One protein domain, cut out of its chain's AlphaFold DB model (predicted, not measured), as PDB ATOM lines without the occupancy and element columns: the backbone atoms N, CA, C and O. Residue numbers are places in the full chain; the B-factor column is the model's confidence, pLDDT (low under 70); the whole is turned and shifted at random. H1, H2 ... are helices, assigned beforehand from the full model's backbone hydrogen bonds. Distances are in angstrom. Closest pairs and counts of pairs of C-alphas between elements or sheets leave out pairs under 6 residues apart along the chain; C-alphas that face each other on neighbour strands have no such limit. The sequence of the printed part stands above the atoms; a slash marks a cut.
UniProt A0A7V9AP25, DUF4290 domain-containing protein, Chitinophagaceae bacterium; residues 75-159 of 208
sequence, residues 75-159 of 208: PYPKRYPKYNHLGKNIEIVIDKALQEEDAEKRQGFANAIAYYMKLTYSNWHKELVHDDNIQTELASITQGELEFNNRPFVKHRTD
ATOM      1  N   PRO A  75     -30.146 -49.565  55.486       87.44
ATOM      2  CA  PRO A  75     -30.725 -48.309  55.931       87.44
ATOM      3  C   PRO A  75     -30.797 -47.335  54.754       87.44
ATOM      4  O   PRO A  75     -29.798 -47.063  54.086       87.44
ATOM      5  N   TYR A  76     -31.984 -46.777  54.504       85.00
ATOM      6  CA  TYR A  76     -32.130 -45.732  53.496       85.00
ATOM      7  C   TYR A  76     -31.457 -44.441  53.989       85.00
ATOM      8  O   TYR A  76     -31.725 -44.020  55.122       85.00
ATOM      9  N   PRO A  77     -30.614 -43.777  53.178       82.06
ATOM     10  CA  PRO A  77     -29.963 -42.543  53.590       82.06
ATOM     11  C   PRO A  77     -30.999 -41.418  53.726       82.06
ATOM     12  O   PRO A  77     -31.405 -40.796  52.747       82.06
ATOM     13  N   LYS A  78     -31.421 -41.129  54.960       81.19
ATOM     14  CA  LYS A  78     -32.271 -39.974  55.279       81.19
ATOM     15  C   LYS A  78     -31.395 -38.727  55.388       81.19
ATOM     16  O   LYS A  78     -30.837 -38.445  56.444       81.19
ATOM     17  N   ARG A  79     -31.225 -38.004  54.282       81.06
ATOM     18  CA  ARG A  79     -30.519 -36.715  54.261       81.06
ATOM     19  C   ARG A  79     -31.546 -35.590  54.162       81.06
ATOM     20  O   ARG A  79     -32.287 -35.540  53.188       81.06
ATOM     21  N   TYR A  80     -31.557 -34.695  55.144       82.62
ATOM     22  CA  TYR A  80     -32.381 -33.484  55.145       82.62
ATOM     23  C   TYR A  80     -31.455 -32.274  54.951       82.62
ATOM     24  O   TYR A  80     -30.778 -31.889  55.906       82.62
ATOM     25  N   PRO A  81     -31.311 -31.746  53.721       84.06
ATOM     26  CA  PRO A  81     -30.542 -30.527  53.498       84.06
ATOM     27  C   PRO A  81     -31.252 -29.332  54.141       84.06
ATOM     28  O   PRO A  81     -32.475 -29.229  54.108       84.06
ATOM     29  N   LYS A  82     -30.472 -28.427  54.726       82.81
ATOM     30  CA  LYS A  82     -30.925 -27.124  55.216       82.81
ATOM     31  C   LYS A  82     -31.259 -26.200  54.042       82.81
ATOM     32  O   LYS A  82     -32.233 -25.456  54.114       82.81
ATOM     33  N   TYR A  83     -30.493 -26.293  52.950       83.50
ATOM     34  CA  TYR A  83     -30.696 -25.507  51.728       83.50
ATOM     35  C   TYR A  83     -31.185 -26.399  50.580       83.50
ATOM     36  O   TYR A  83     -30.400 -26.987  49.834       83.50
ATOM     37  N   ASN A  84     -32.507 -26.526  50.445       83.12
ATOM     38  CA  ASN A  84     -33.137 -27.439  49.478       83.12
ATOM     39  C   ASN A  84     -32.796 -27.122  48.015       83.12
ATOM     40  O   ASN A  84     -32.678 -28.039  47.206       83.12
ATOM     41  N   HIS A  85     -32.629 -25.844  47.678       81.25
ATOM     42  CA  HIS A  85     -32.341 -25.365  46.323       81.25
ATOM     43  C   HIS A  85     -30.892 -25.614  45.879       81.25
ATOM     44  O   HIS A  85     -30.639 -25.742  44.684       81.25
ATOM     45  N   LEU A  86     -29.961 -25.761  46.827       84.50
ATOM     46  CA  LEU A  86     -28.559 -26.101  46.551       84.50
ATOM     47  C   LEU A  86     -28.257 -27.595  46.759       84.50
ATOM     48  O   LEU A  86     -27.296 -28.130  46.209       84.50
ATOM     49  N   GLY A  87     -29.086 -28.293  47.537       84.88
ATOM     50  CA  GLY A  87     -28.935 -29.714  47.832       84.88
ATOM     51  C   GLY A  87     -27.864 -30.020  48.888       84.88
ATOM     52  O   GLY A  87     -27.065 -29.182  49.290       84.88
ATOM     53  N   LYS A  88     -27.827 -31.274  49.359       85.50
ATOM     54  CA  LYS A  88     -26.991 -31.666  50.513       85.50
ATOM     55  C   LYS A  88     -25.483 -31.612  50.247       85.50
ATOM     56  O   LYS A  88     -24.701 -31.475  51.182       85.50
ATOM     57  N   ASN A  89     -25.067 -31.766  48.994       86.62
ATOM     58  CA  ASN A  89     -23.647 -31.858  48.664       86.62
ATOM     59  C   ASN A  89     -22.921 -30.531  48.894       86.62
ATOM     60  O   ASN A  89     -21.767 -30.568  49.311       86.62
ATOM     61  N   ILE A  90     -23.584 -29.385  48.685       88.69
ATOM     62  CA  ILE A  90     -22.932 -28.088  48.888       88.69
ATOM     63  C   ILE A  90     -22.596 -27.853  50.357       88.69
ATOM     64  O   ILE A  90     -21.536 -27.321  50.645       88.69
ATOM     65  N   GLU A  91     -23.445 -28.312  51.280       87.50
ATOM     66  CA  GLU A  91     -23.207 -28.175  52.722       87.50
ATOM     67  C   GLU A  91     -21.913 -28.883  53.118       87.50
ATOM     68  O   GLU A  91     -21.071 -28.302  53.782       87.50
ATOM     69  N   ILE A  92     -21.700 -30.095  52.602       90.06
ATOM     70  CA  ILE A  92     -20.480 -30.867  52.867       90.06
ATOM     71  C   ILE A  92     -19.242 -30.149  52.313       90.06
ATOM     72  O   ILE A  92     -18.168 -30.218  52.905       90.06
ATOM     73  N   VAL A  93     -19.364 -29.501  51.152       90.56
ATOM     74  CA  VAL A  93     -18.252 -28.758  50.544       90.56
ATOM     75  C   VAL A  93     -17.974 -27.470  51.320       90.56
ATOM     76  O   VAL A  93     -16.811 -27.148  51.531       90.56
ATOM     77  N   ILE A  94     -19.015 -26.776  51.785       90.31
ATOM     78  CA  ILE A  94     -18.897 -25.586  52.633       90.31
ATOM     79  C   ILE A  94     -18.231 -25.947  53.962       90.31
ATOM     80  O   ILE A  94     -17.249 -25.311  54.324       90.31
ATOM     81  N   ASP A  95     -18.685 -27.005  54.636       90.69
ATOM     82  CA  ASP A  95     -18.104 -27.451  55.907       90.69
ATOM     83  C   ASP A  95     -16.604 -27.756  55.762       90.69
ATOM     84  O   ASP A  95     -15.799 -27.373  56.608       90.69
ATOM     85  N   LYS A  96     -16.206 -28.393  54.652       91.25
ATOM     86  CA  LYS A  96     -14.790 -28.636  54.332       91.25
ATOM     87  C   LYS A  96     -14.024 -27.350  54.039       91.25
ATOM     88  O   LYS A  96     -12.886 -27.222  54.467       91.25
ATOM     89  N   ALA A  97     -14.636 -26.410  53.325       90.94
ATOM     90  CA  ALA A  97     -14.014 -25.132  53.000       90.94
ATOM     91  C   ALA A  97     -13.744 -24.279  54.249       90.94
ATOM     92  O   ALA A  97     -12.744 -23.568  54.285       90.94
ATOM     93  N   LEU A  98     -14.607 -24.365  55.268       88.94
ATOM     94  CA  LEU A  98     -14.419 -23.682  56.553       88.94
ATOM     95  C   LEU A  98     -13.328 -24.332  57.419       88.94
ATOM     96  O   LEU A  98     -12.684 -23.647  58.205       88.94
ATOM     97  N   GLN A  99     -13.113 -25.643  57.275       91.56
ATOM     98  CA  GLN A  99     -12.090 -26.390  58.018       91.56
ATOM     99  C   GLN A  99     -10.688 -26.315  57.395       91.56
ATOM    100  O   GLN A  99      -9.719 -26.690  58.050       91.56
ATOM    101  N   GLU A 100     -10.559 -25.874  56.143       90.38
ATOM    102  CA  GLU A 100      -9.264 -25.789  55.462       90.38
ATOM    103  C   GLU A 100      -8.476 -24.548  55.926       90.38
ATOM    104  O   GLU A 100      -8.957 -23.417  55.842       90.38
ATOM    105  N   GLU A 101      -7.238 -24.757  56.381       88.69
ATOM    106  CA  GLU A 101      -6.358 -23.691  56.893       88.69
ATOM    107  C   GLU A 101      -5.627 -22.922  55.778       88.69
ATOM    108  O   GLU A 101      -5.235 -21.768  55.955       88.69
ATOM    109  N   ASP A 102      -5.444 -23.552  54.615       91.38
ATOM    110  CA  ASP A 102      -4.744 -22.966  53.476       91.38
ATOM    111  C   ASP A 102      -5.631 -21.944  52.748       91.38
ATOM    112  O   ASP A 102      -6.675 -22.278  52.175       91.38
ATOM    113  N   ALA A 103      -5.186 -20.687  52.745       86.94
ATOM    114  CA  ALA A 103      -5.905 -19.569  52.149       86.94
ATOM    115  C   ALA A 103      -6.149 -19.751  50.640       86.94
ATOM    116  O   ALA A 103      -7.218 -19.383  50.147       86.94
ATOM    117  N   GLU A 104      -5.208 -20.347  49.901       87.69
ATOM    118  CA  GLU A 104      -5.357 -20.533  48.453       87.69
ATOM    119  C   GLU A 104      -6.429 -21.585  48.144       87.69
ATOM    120  O   GLU A 104      -7.308 -21.382  47.299       87.69
ATOM    121  N   LYS A 105      -6.424 -22.693  48.891       87.06
ATOM    122  CA  LYS A 105      -7.436 -23.746  48.751       87.06
ATOM    123  C   LYS A 105      -8.806 -23.286  49.216       87.06
ATOM    124  O   LYS A 105      -9.787 -23.560  48.527       87.06
ATOM    125  N   ARG A 106      -8.888 -22.553  50.330       88.50
ATOM    126  CA  ARG A 106     -10.137 -21.948  50.814       88.50
ATOM    127  C   ARG A 106     -10.750 -21.027  49.760       88.50
ATOM    128  O   ARG A 106     -11.948 -21.117  49.487       88.50
ATOM    129  N   GLN A 107      -9.926 -20.223  49.086       87.50
ATOM    130  CA  GLN A 107     -10.367 -19.395  47.963       87.50
ATOM    131  C   GLN A 107     -10.833 -20.235  46.763       87.50
ATOM    132  O   GLN A 107     -11.847 -19.918  46.133       87.50
ATOM    133  N   GLY A 108     -10.121 -21.320  46.446       88.25
ATOM    134  CA  GLY A 108     -10.516 -22.282  45.414       88.25
ATOM    135  C   GLY A 108     -11.875 -22.927  45.700       88.25
ATOM    136  O   GLY A 108     -12.726 -22.998  44.808       88.25
ATOM    137  N   PHE A 109     -12.116 -23.321  46.953       90.62
ATOM    138  CA  PHE A 109     -13.408 -23.830  47.401       90.62
ATOM    139  C   PHE A 109     -14.508 -22.779  47.269       90.62
ATOM    140  O   PHE A 109     -15.555 -23.094  46.708       90.62
ATOM    141  N   ALA A 110     -14.273 -21.536  47.700       89.94
ATOM    142  CA  ALA A 110     -15.245 -20.452  47.559       89.94
ATOM    143  C   ALA A 110     -15.653 -20.237  46.088       89.94
ATOM    144  O   ALA A 110     -16.842 -20.183  45.770       89.94
ATOM    145  N   ASN A 111     -14.683 -20.227  45.166       89.12
ATOM    146  CA  ASN A 111     -14.945 -20.095  43.729       89.12
ATOM    147  C   ASN A 111     -15.733 -21.296  43.164       89.12
ATOM    148  O   ASN A 111     -16.642 -21.123  42.351       89.12
ATOM    149  N   ALA A 112     -15.405 -22.521  43.592       89.50
ATOM    150  CA  ALA A 112     -16.099 -23.737  43.163       89.50
ATOM    151  C   ALA A 112     -17.540 -23.805  43.697       89.50
ATOM    152  O   ALA A 112     -18.455 -24.200  42.968       89.50
ATOM    153  N   ILE A 113     -17.753 -23.379  44.944       90.69
ATOM    154  CA  ILE A 113     -19.075 -23.263  45.564       90.69
ATOM    155  C   ILE A 113     -19.914 -22.231  44.802       90.69
ATOM    156  O   ILE A 113     -21.034 -22.546  44.404       90.69
ATOM    157  N   ALA A 114     -19.364 -21.049  44.515       89.38
ATOM    158  CA  ALA A 114     -20.051 -20.007  43.751       89.38
ATOM    159  C   ALA A 114     -20.426 -20.473  42.331       89.38
ATOM    160  O   ALA A 114     -21.551 -20.256  41.870       89.38
ATOM    161  N   TYR A 115     -19.517 -21.185  41.653       88.06
ATOM    162  CA  TYR A 115     -19.795 -21.818  40.362       88.06
ATOM    163  C   TYR A 115     -20.966 -22.804  40.465       88.06
ATOM    164  O   TYR A 115     -21.879 -22.773  39.638       88.06
ATOM    165  N   TYR A 116     -20.963 -23.657  41.492       89.25
ATOM    166  CA  TYR A 116     -22.022 -24.637  41.707       89.25
ATOM    167  C   TYR A 116     -23.370 -23.977  42.009       89.25
ATOM    168  O   TYR A 116     -24.364 -24.361  41.401       89.25
ATOM    169  N   MET A 117     -23.408 -22.953  42.868       88.31
ATOM    170  CA  MET A 117     -24.625 -22.187  43.160       88.31
ATOM    171  C   MET A 117     -25.226 -21.617  41.871       88.31
ATOM    172  O   MET A 117     -26.385 -21.885  41.543       88.31
ATOM    173  N   LYS A 118     -24.417 -20.926  41.064       86.38
ATOM    174  CA  LYS A 118     -24.852 -20.352  39.782       86.38
ATOM    175  C   LYS A 118     -25.318 -21.421  38.786       86.38
ATOM    176  O   LYS A 118     -26.302 -21.218  38.074       86.38
ATOM    177  N   LEU A 119     -24.672 -22.590  38.773       85.19
ATOM    178  CA  LEU A 119     -25.098 -23.744  37.978       85.19
ATOM    179  C   LEU A 119     -26.451 -24.300  38.448       85.19
ATOM    180  O   LEU A 119     -27.321 -24.561  37.618       85.19
ATOM    181  N   THR A 120     -26.654 -24.474  39.756       86.56
ATOM    182  CA  THR A 120     -27.930 -24.953  40.309       86.56
ATOM    183  C   THR A 120     -29.065 -23.978  40.025       86.56
ATOM    184  O   THR A 120     -30.128 -24.411  39.585       86.56
ATOM    185  N   TYR A 121     -28.821 -22.672  40.153       85.94
ATOM    186  CA  TYR A 121     -29.808 -21.650  39.820       85.94
ATOM    187  C   TYR A 121     -30.190 -21.667  38.341       85.94
ATOM    188  O   TYR A 121     -31.371 -21.717  38.010       85.94
ATOM    189  N   SER A 122     -29.202 -21.729  37.452       82.44
ATOM    190  CA  SER A 122     -29.434 -21.849  36.009       82.44
ATOM    191  C   SER A 122     -30.239 -23.110  35.655       82.44
ATOM    192  O   SER A 122     -31.177 -23.055  34.861       82.44
ATOM    193  N   ASN A 123     -29.938 -24.243  36.298       82.25
ATOM    194  CA  ASN A 123     -30.615 -25.511  36.029       82.25
ATOM    195  C   ASN A 123     -32.063 -25.555  36.545       82.25
ATOM    196  O   ASN A 123     -32.935 -26.066  35.842       82.25
ATOM    197  N   TRP A 124     -32.321 -25.058  37.759       82.25
ATOM    198  CA  TRP A 124     -33.633 -25.179  38.410       82.25
ATOM    199  C   TRP A 124     -34.542 -23.968  38.184       82.25
ATOM    200  O   TRP A 124     -35.748 -24.146  38.018       82.25
ATOM    201  N   HIS A 125     -33.981 -22.758  38.141       77.38
ATOM    202  CA  HIS A 125     -34.735 -21.503  38.046       77.38
ATOM    203  C   HIS A 125     -34.738 -20.896  36.637       77.38
ATOM    204  O   HIS A 125     -35.594 -20.069  36.354       77.38
ATOM    205  N   LYS A 126     -33.852 -21.344  35.729       76.19
ATOM    206  CA  LYS A 126     -33.754 -20.863  34.331       76.19
ATOM    207  C   LYS A 126     -33.564 -19.348  34.192       76.19
ATOM    208  O   LYS A 126     -33.906 -18.772  33.162       76.19
ATOM    209  N   GLU A 127     -33.016 -18.716  35.221       73.25
ATOM    210  CA  GLU A 127     -32.749 -17.286  35.261       73.25
ATOM    211  C   GLU A 127     -31.263 -17.032  35.488       73.25
ATOM    212  O   GLU A 127     -30.542 -17.829  36.103       73.25
ATOM    213  N   LEU A 128     -30.801 -15.893  34.980       74.31
ATOM    214  CA  LEU A 128     -29.422 -15.471  35.129       74.31
ATOM    215  C   LEU A 128     -29.279 -14.741  36.463       74.31
ATOM    216  O   LEU A 128     -29.626 -13.571  36.592       74.31
ATOM    217  N   VAL A 129     -28.784 -15.459  37.467       81.12
ATOM    218  CA  VAL A 129     -28.515 -14.878  38.783       81.12
ATOM    219  C   VAL A 129     -27.225 -14.061  38.721       81.12
ATOM    220  O   VAL A 129     -26.190 -14.544  38.249       81.12
ATOM    221  N   HIS A 130     -27.306 -12.811  39.178       84.50
ATOM    222  CA  HIS A 130     -26.164 -11.910  39.293       84.50
ATOM    223  C   HIS A 130     -25.184 -12.385  40.369       84.50
ATOM    224  O   HIS A 130     -25.589 -12.934  41.394       84.50
ATOM    225  N   ASP A 131     -23.895 -12.129  40.152       84.81
ATOM    226  CA  ASP A 131     -22.833 -12.571  41.060       84.81
ATOM    227  C   ASP A 131     -22.990 -11.963  42.467       84.81
ATOM    228  O   ASP A 131     -22.723 -12.638  43.456       84.81
ATOM    229  N   ASP A 132     -23.523 -10.742  42.573       87.00
ATOM    230  CA  ASP A 132     -23.758 -10.059  43.854       87.00
ATOM    231  C   ASP A 132     -24.788 -10.801  44.731       87.00
ATOM    232  O   ASP A 132     -24.647 -10.876  45.955       87.00
ATOM    233  N   ASN A 133     -25.794 -11.426  44.107       87.75
ATOM    234  CA  ASN A 133     -26.788 -12.234  44.817       87.75
ATOM    235  C   ASN A 133     -26.157 -13.528  45.345       87.75
ATOM    236  O   ASN A 133     -26.416 -13.916  46.482       87.75
ATOM    237  N   ILE A 134     -25.291 -14.163  44.546       87.88
ATOM    238  CA  ILE A 134     -24.553 -15.369  44.949       87.88
ATOM    239  C   ILE A 134     -23.595 -15.053  46.100       87.88
ATOM    240  O   ILE A 134     -23.504 -15.829  47.046       87.88
ATOM    241  N   GLN A 135     -22.915 -13.904  46.058       88.25
ATOM    242  CA  GLN A 135     -22.028 -13.457  47.135       88.25
ATOM    243  C   GLN A 135     -22.807 -13.197  48.427       88.25
ATOM    244  O   GLN A 135     -22.400 -13.651  49.495       88.25
ATOM    245  N   THR A 136     -23.961 -12.532  48.333       89.38
ATOM    246  CA  THR A 136     -24.834 -12.277  49.490       89.38
ATOM    247  C   THR A 136     -25.335 -13.582  50.108       89.38
ATOM    248  O   THR A 136     -25.330 -13.750  51.328       89.38
ATOM    249  N   GLU A 137     -25.738 -14.537  49.273       89.12
ATOM    250  CA  GLU A 137     -26.218 -15.831  49.737       89.12
ATOM    251  C   GLU A 137     -25.097 -16.675  50.356       89.12
ATOM    252  O   GLU A 137     -25.273 -17.208  51.453       89.12
ATOM    253  N   LEU A 138     -23.927 -16.750  49.718       88.88
ATOM    254  CA  LEU A 138     -22.764 -17.445  50.266       88.88
ATOM    255  C   LEU A 138     -22.366 -16.863  51.624       88.88
ATOM    256  O   LEU A 138     -22.178 -17.625  52.574       88.88
ATOM    257  N   ALA A 139     -22.304 -15.533  51.741       89.50
ATOM    258  CA  ALA A 139     -22.044 -14.852  53.004       89.50
ATOM    259  C   ALA A 139     -23.110 -15.187  54.063       89.50
ATOM    260  O   ALA A 139     -22.766 -15.444  55.212       89.50
ATOM    261  N   SER A 140     -24.391 -15.276  53.689       87.62
ATOM    262  CA  SER A 140     -25.458 -15.671  54.620       87.62
ATOM    263  C   SER A 140     -25.323 -17.117  55.121       87.62
ATOM    264  O   SER A 140     -25.583 -17.396  56.291       87.62
ATOM    265  N   ILE A 141     -24.873 -18.038  54.259       87.25
ATOM    266  CA  ILE A 141     -24.713 -19.459  54.593       87.25
ATOM    267  C   ILE A 141     -23.472 -19.676  55.465       87.25
ATOM    268  O   ILE A 141     -23.511 -20.476  56.400       87.25
ATOM    269  N   THR A 142     -22.391 -18.965  55.148       86.12
ATOM    270  CA  THR A 142     -21.057 -19.109  55.756       86.12
ATOM    271  C   THR A 142     -20.785 -18.093  56.859       86.12
ATOM    272  O   THR A 142     -19.669 -18.024  57.355       86.12
ATOM    273  N   GLN A 143     -21.786 -17.292  57.236       84.38
ATOM    274  CA  GLN A 143     -21.659 -16.209  58.221       84.38
ATOM    275  C   GLN A 143     -20.555 -15.187  57.874       84.38
ATOM    276  O   GLN A 143     -19.959 -14.580  58.758       84.38
ATOM    277  N   GLY A 144     -20.297 -14.980  56.580       79.50
ATOM    278  CA  GLY A 144     -19.281 -14.050  56.078       79.50
ATOM    279  C   GLY A 144     -17.856 -14.602  56.078       79.50
ATOM    280  O   GLY A 144     -16.927 -13.865  55.766       79.50
ATOM    281  N   GLU A 145     -17.662 -15.883  56.397       81.19
ATOM    282  CA  GLU A 145     -16.330 -16.489  56.435       81.19
ATOM    283  C   GLU A 145     -15.772 -16.833  55.045       81.19
ATOM    284  O   GLU A 145     -14.561 -16.996  54.896       81.19
ATOM    285  N   LEU A 146     -16.613 -16.967  54.017       81.62
ATOM    286  CA  LEU A 146     -16.162 -17.247  52.653       81.62
ATOM    287  C   LEU A 146     -16.569 -16.127  51.701       81.62
ATOM    288  O   LEU A 146     -17.746 -15.791  51.570       81.62
ATOM    289  N   GLU A 147     -15.583 -15.616  50.973       82.00
ATOM    290  CA  GLU A 147     -15.756 -14.658  49.889       82.00
ATOM    291  C   GLU A 147     -15.088 -15.198  48.623       82.00
ATOM    292  O   GLU A 147     -13.989 -15.763  48.669       82.00
ATOM    293  N   PHE A 148     -15.768 -15.079  47.479       80.69
ATOM    294  CA  PHE A 148     -15.191 -15.474  46.200       80.69
ATOM    295  C   PHE A 148     -14.685 -14.248  45.433       80.69
ATOM    296  O   PHE A 148     -15.421 -13.302  45.173       80.69
ATOM    297  N   ASN A 149     -13.413 -14.277  45.033       76.38
ATOM    298  CA  ASN A 149     -12.790 -13.182  44.285       76.38
ATOM    299  C   ASN A 149     -12.964 -13.339  42.771       76.38
ATOM    300  O   ASN A 149     -13.076 -12.358  42.034       76.38
ATOM    301  N   ASN A 150     -12.961 -14.581  42.283       66.25
ATOM    302  CA  ASN A 150     -13.131 -14.854  40.864       66.25
ATOM    303  C   ASN A 150     -14.621 -14.988  40.585       66.25
ATOM    304  O   ASN A 150     -15.275 -15.793  41.234       66.25
ATOM    305  N   ARG A 151     -15.154 -14.220  39.635       65.56
ATOM    306  CA  ARG A 151     -16.552 -14.305  39.204       65.56
ATOM    307  C   ARG A 151     -16.665 -15.424  38.167       65.56
ATOM    308  O   ARG A 151     -16.405 -15.165  36.988       65.56
ATOM    309  N   PRO A 152     -17.005 -16.676  38.542       61.97
ATOM    310  CA  PRO A 152     -17.080 -17.745  37.566       61.97
ATOM    311  C   PRO A 152     -18.170 -17.424  36.539       61.97
ATOM    312  O   PRO A 152     -19.370 -17.348  36.837       61.97
ATOM    313  N   PHE A 153     -17.753 -17.251  35.287       61.62
ATOM    314  CA  PHE A 153     -18.680 -17.150  34.175       61.62
ATOM    315  C   PHE A 153     -19.245 -18.540  33.870       61.62
ATOM    316  O   PHE A 153     -18.667 -19.333  33.125       61.62
ATOM    317  N   VAL A 154     -20.389 -18.858  34.470       62.56
ATOM    318  CA  VAL A 154     -21.179 -20.024  34.075       62.56
ATOM    319  C   VAL A 154     -21.916 -19.660  32.795       62.56
ATOM    320  O   VAL A 154     -22.763 -18.767  32.801       62.56
ATOM    321  N   LYS A 155     -21.604 -20.355  31.693       59.34
ATOM    322  CA  LYS A 155     -22.413 -20.279  30.473       59.34
ATOM    323  C   LYS A 155     -23.840 -20.662  30.854       59.34
ATOM    324  O   LYS A 155     -24.077 -21.796  31.272       59.34
ATOM    325  N   HIS A 156     -24.773 -19.720  30.730       57.44
ATOM    326  CA  HIS A 156     -26.191 -20.038  30.817       57.44
ATOM    327  C   HIS A 156     -26.438 -21.148  29.802       57.44
ATOM    328  O   HIS A 156     -26.002 -21.040  28.650       57.44
ATOM    329  N   ARG A 157     -27.101 -22.230  30.209       56.75
ATOM    330  CA  ARG A 157     -27.676 -23.129  29.219       56.75
ATOM    331  C   ARG A 157     -28.776 -22.287  28.583       56.75
ATOM    332  O   ARG A 157     -29.857 -22.159  29.147       56.75
ATOM    333  N   THR A 158     -28.474 -21.573  27.495       52.56
ATOM    334  CA  THR A 158     -29.524 -21.152  26.567       52.56
ATOM    335  C   THR A 158     -30.339 -22.401  26.340       52.56
ATOM    336  O   THR A 158     -29.749 -23.472  26.176       52.56
ATOM    337  N   ASP A 159     -31.649 -22.286  26.496       53.72
ATOM    338  CA  ASP A 159     -32.567 -23.391  26.325       53.72
ATOM    339  C   ASP A 159     -32.227 -24.088  25.000       53.72
ATOM    340  O   ASP A 159     -32.637 -23.647  23.938       53.72
TER     341      ASP A 159
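AT A GLANCE: This is residues 75 to 159 of the 208 residues of the protein "DUF4290 domain-containing protein" of Chitinophagaceae bacterium (UniProt A0A7V9AP25). A long helix, H2, pairs side by side with the shorter H1 in a helical hairpin, and H3 crosses the middle of H2 steeply, with its last residue close to H1. Unnamed stretches lead into H1 and out of H3, the first beginning well away from the helices at Pro 75. The printed part has 85 residues with three named helices, in the order H1, H2, H3, and no named strand; its class is all helix. It is compact, with a radius of gyration of the C-alphas of 13.3 A, yet flat, spanning 39 by 38 by 18 A.

IN THESE COORDINATES: Find C-alpha 103 at (-5.905, -19.569, 52.149); from there H2, residues 103 to 125, runs 32.2 A to C-alpha 125 at (-34.735, -21.503, 38.046). Before it, H1 takes residues 88 to 99 and covers 17.5 A. After it, H3 takes residues 131 to 142 and covers 16.2 A, ending at C-alpha 142 at (-21.057, -19.109, 55.756).

HOW THE PARTS SIT: Begin at H2, which touches H1 with residues 105 to 113 alone; the closest C-alphas, of Ala 97 and Arg 106, are 5.5 A apart. This hairpin has a shallow tilt of 18 degrees, opposite ways. Farther along, residues 114 to 118 alone touch residues 134 to 138 of H3, closest at the C-alphas of Ala 114 and Ile 134, 6.6 A apart. H2 and H3 run opposite ways at a steep tilt of 66 degrees. H1 and H3 are close but not clearly touching, about perpendicular at 74 degrees; their closest C-alphas, of Ile 94 and Thr 142, are 7.5 A apart. Every O i to N i+4 pair is within hydrogen-bond range in H2 and H3, and 7 of 8 in H1.

THE WHOLE: Look to the C-alphas of Pro 75 and Asn 149 for the two farthest apart, 41.1 A. The printed part has no cut, and both links between helices are tight. Residues 150 to 159 have pLDDT under 70.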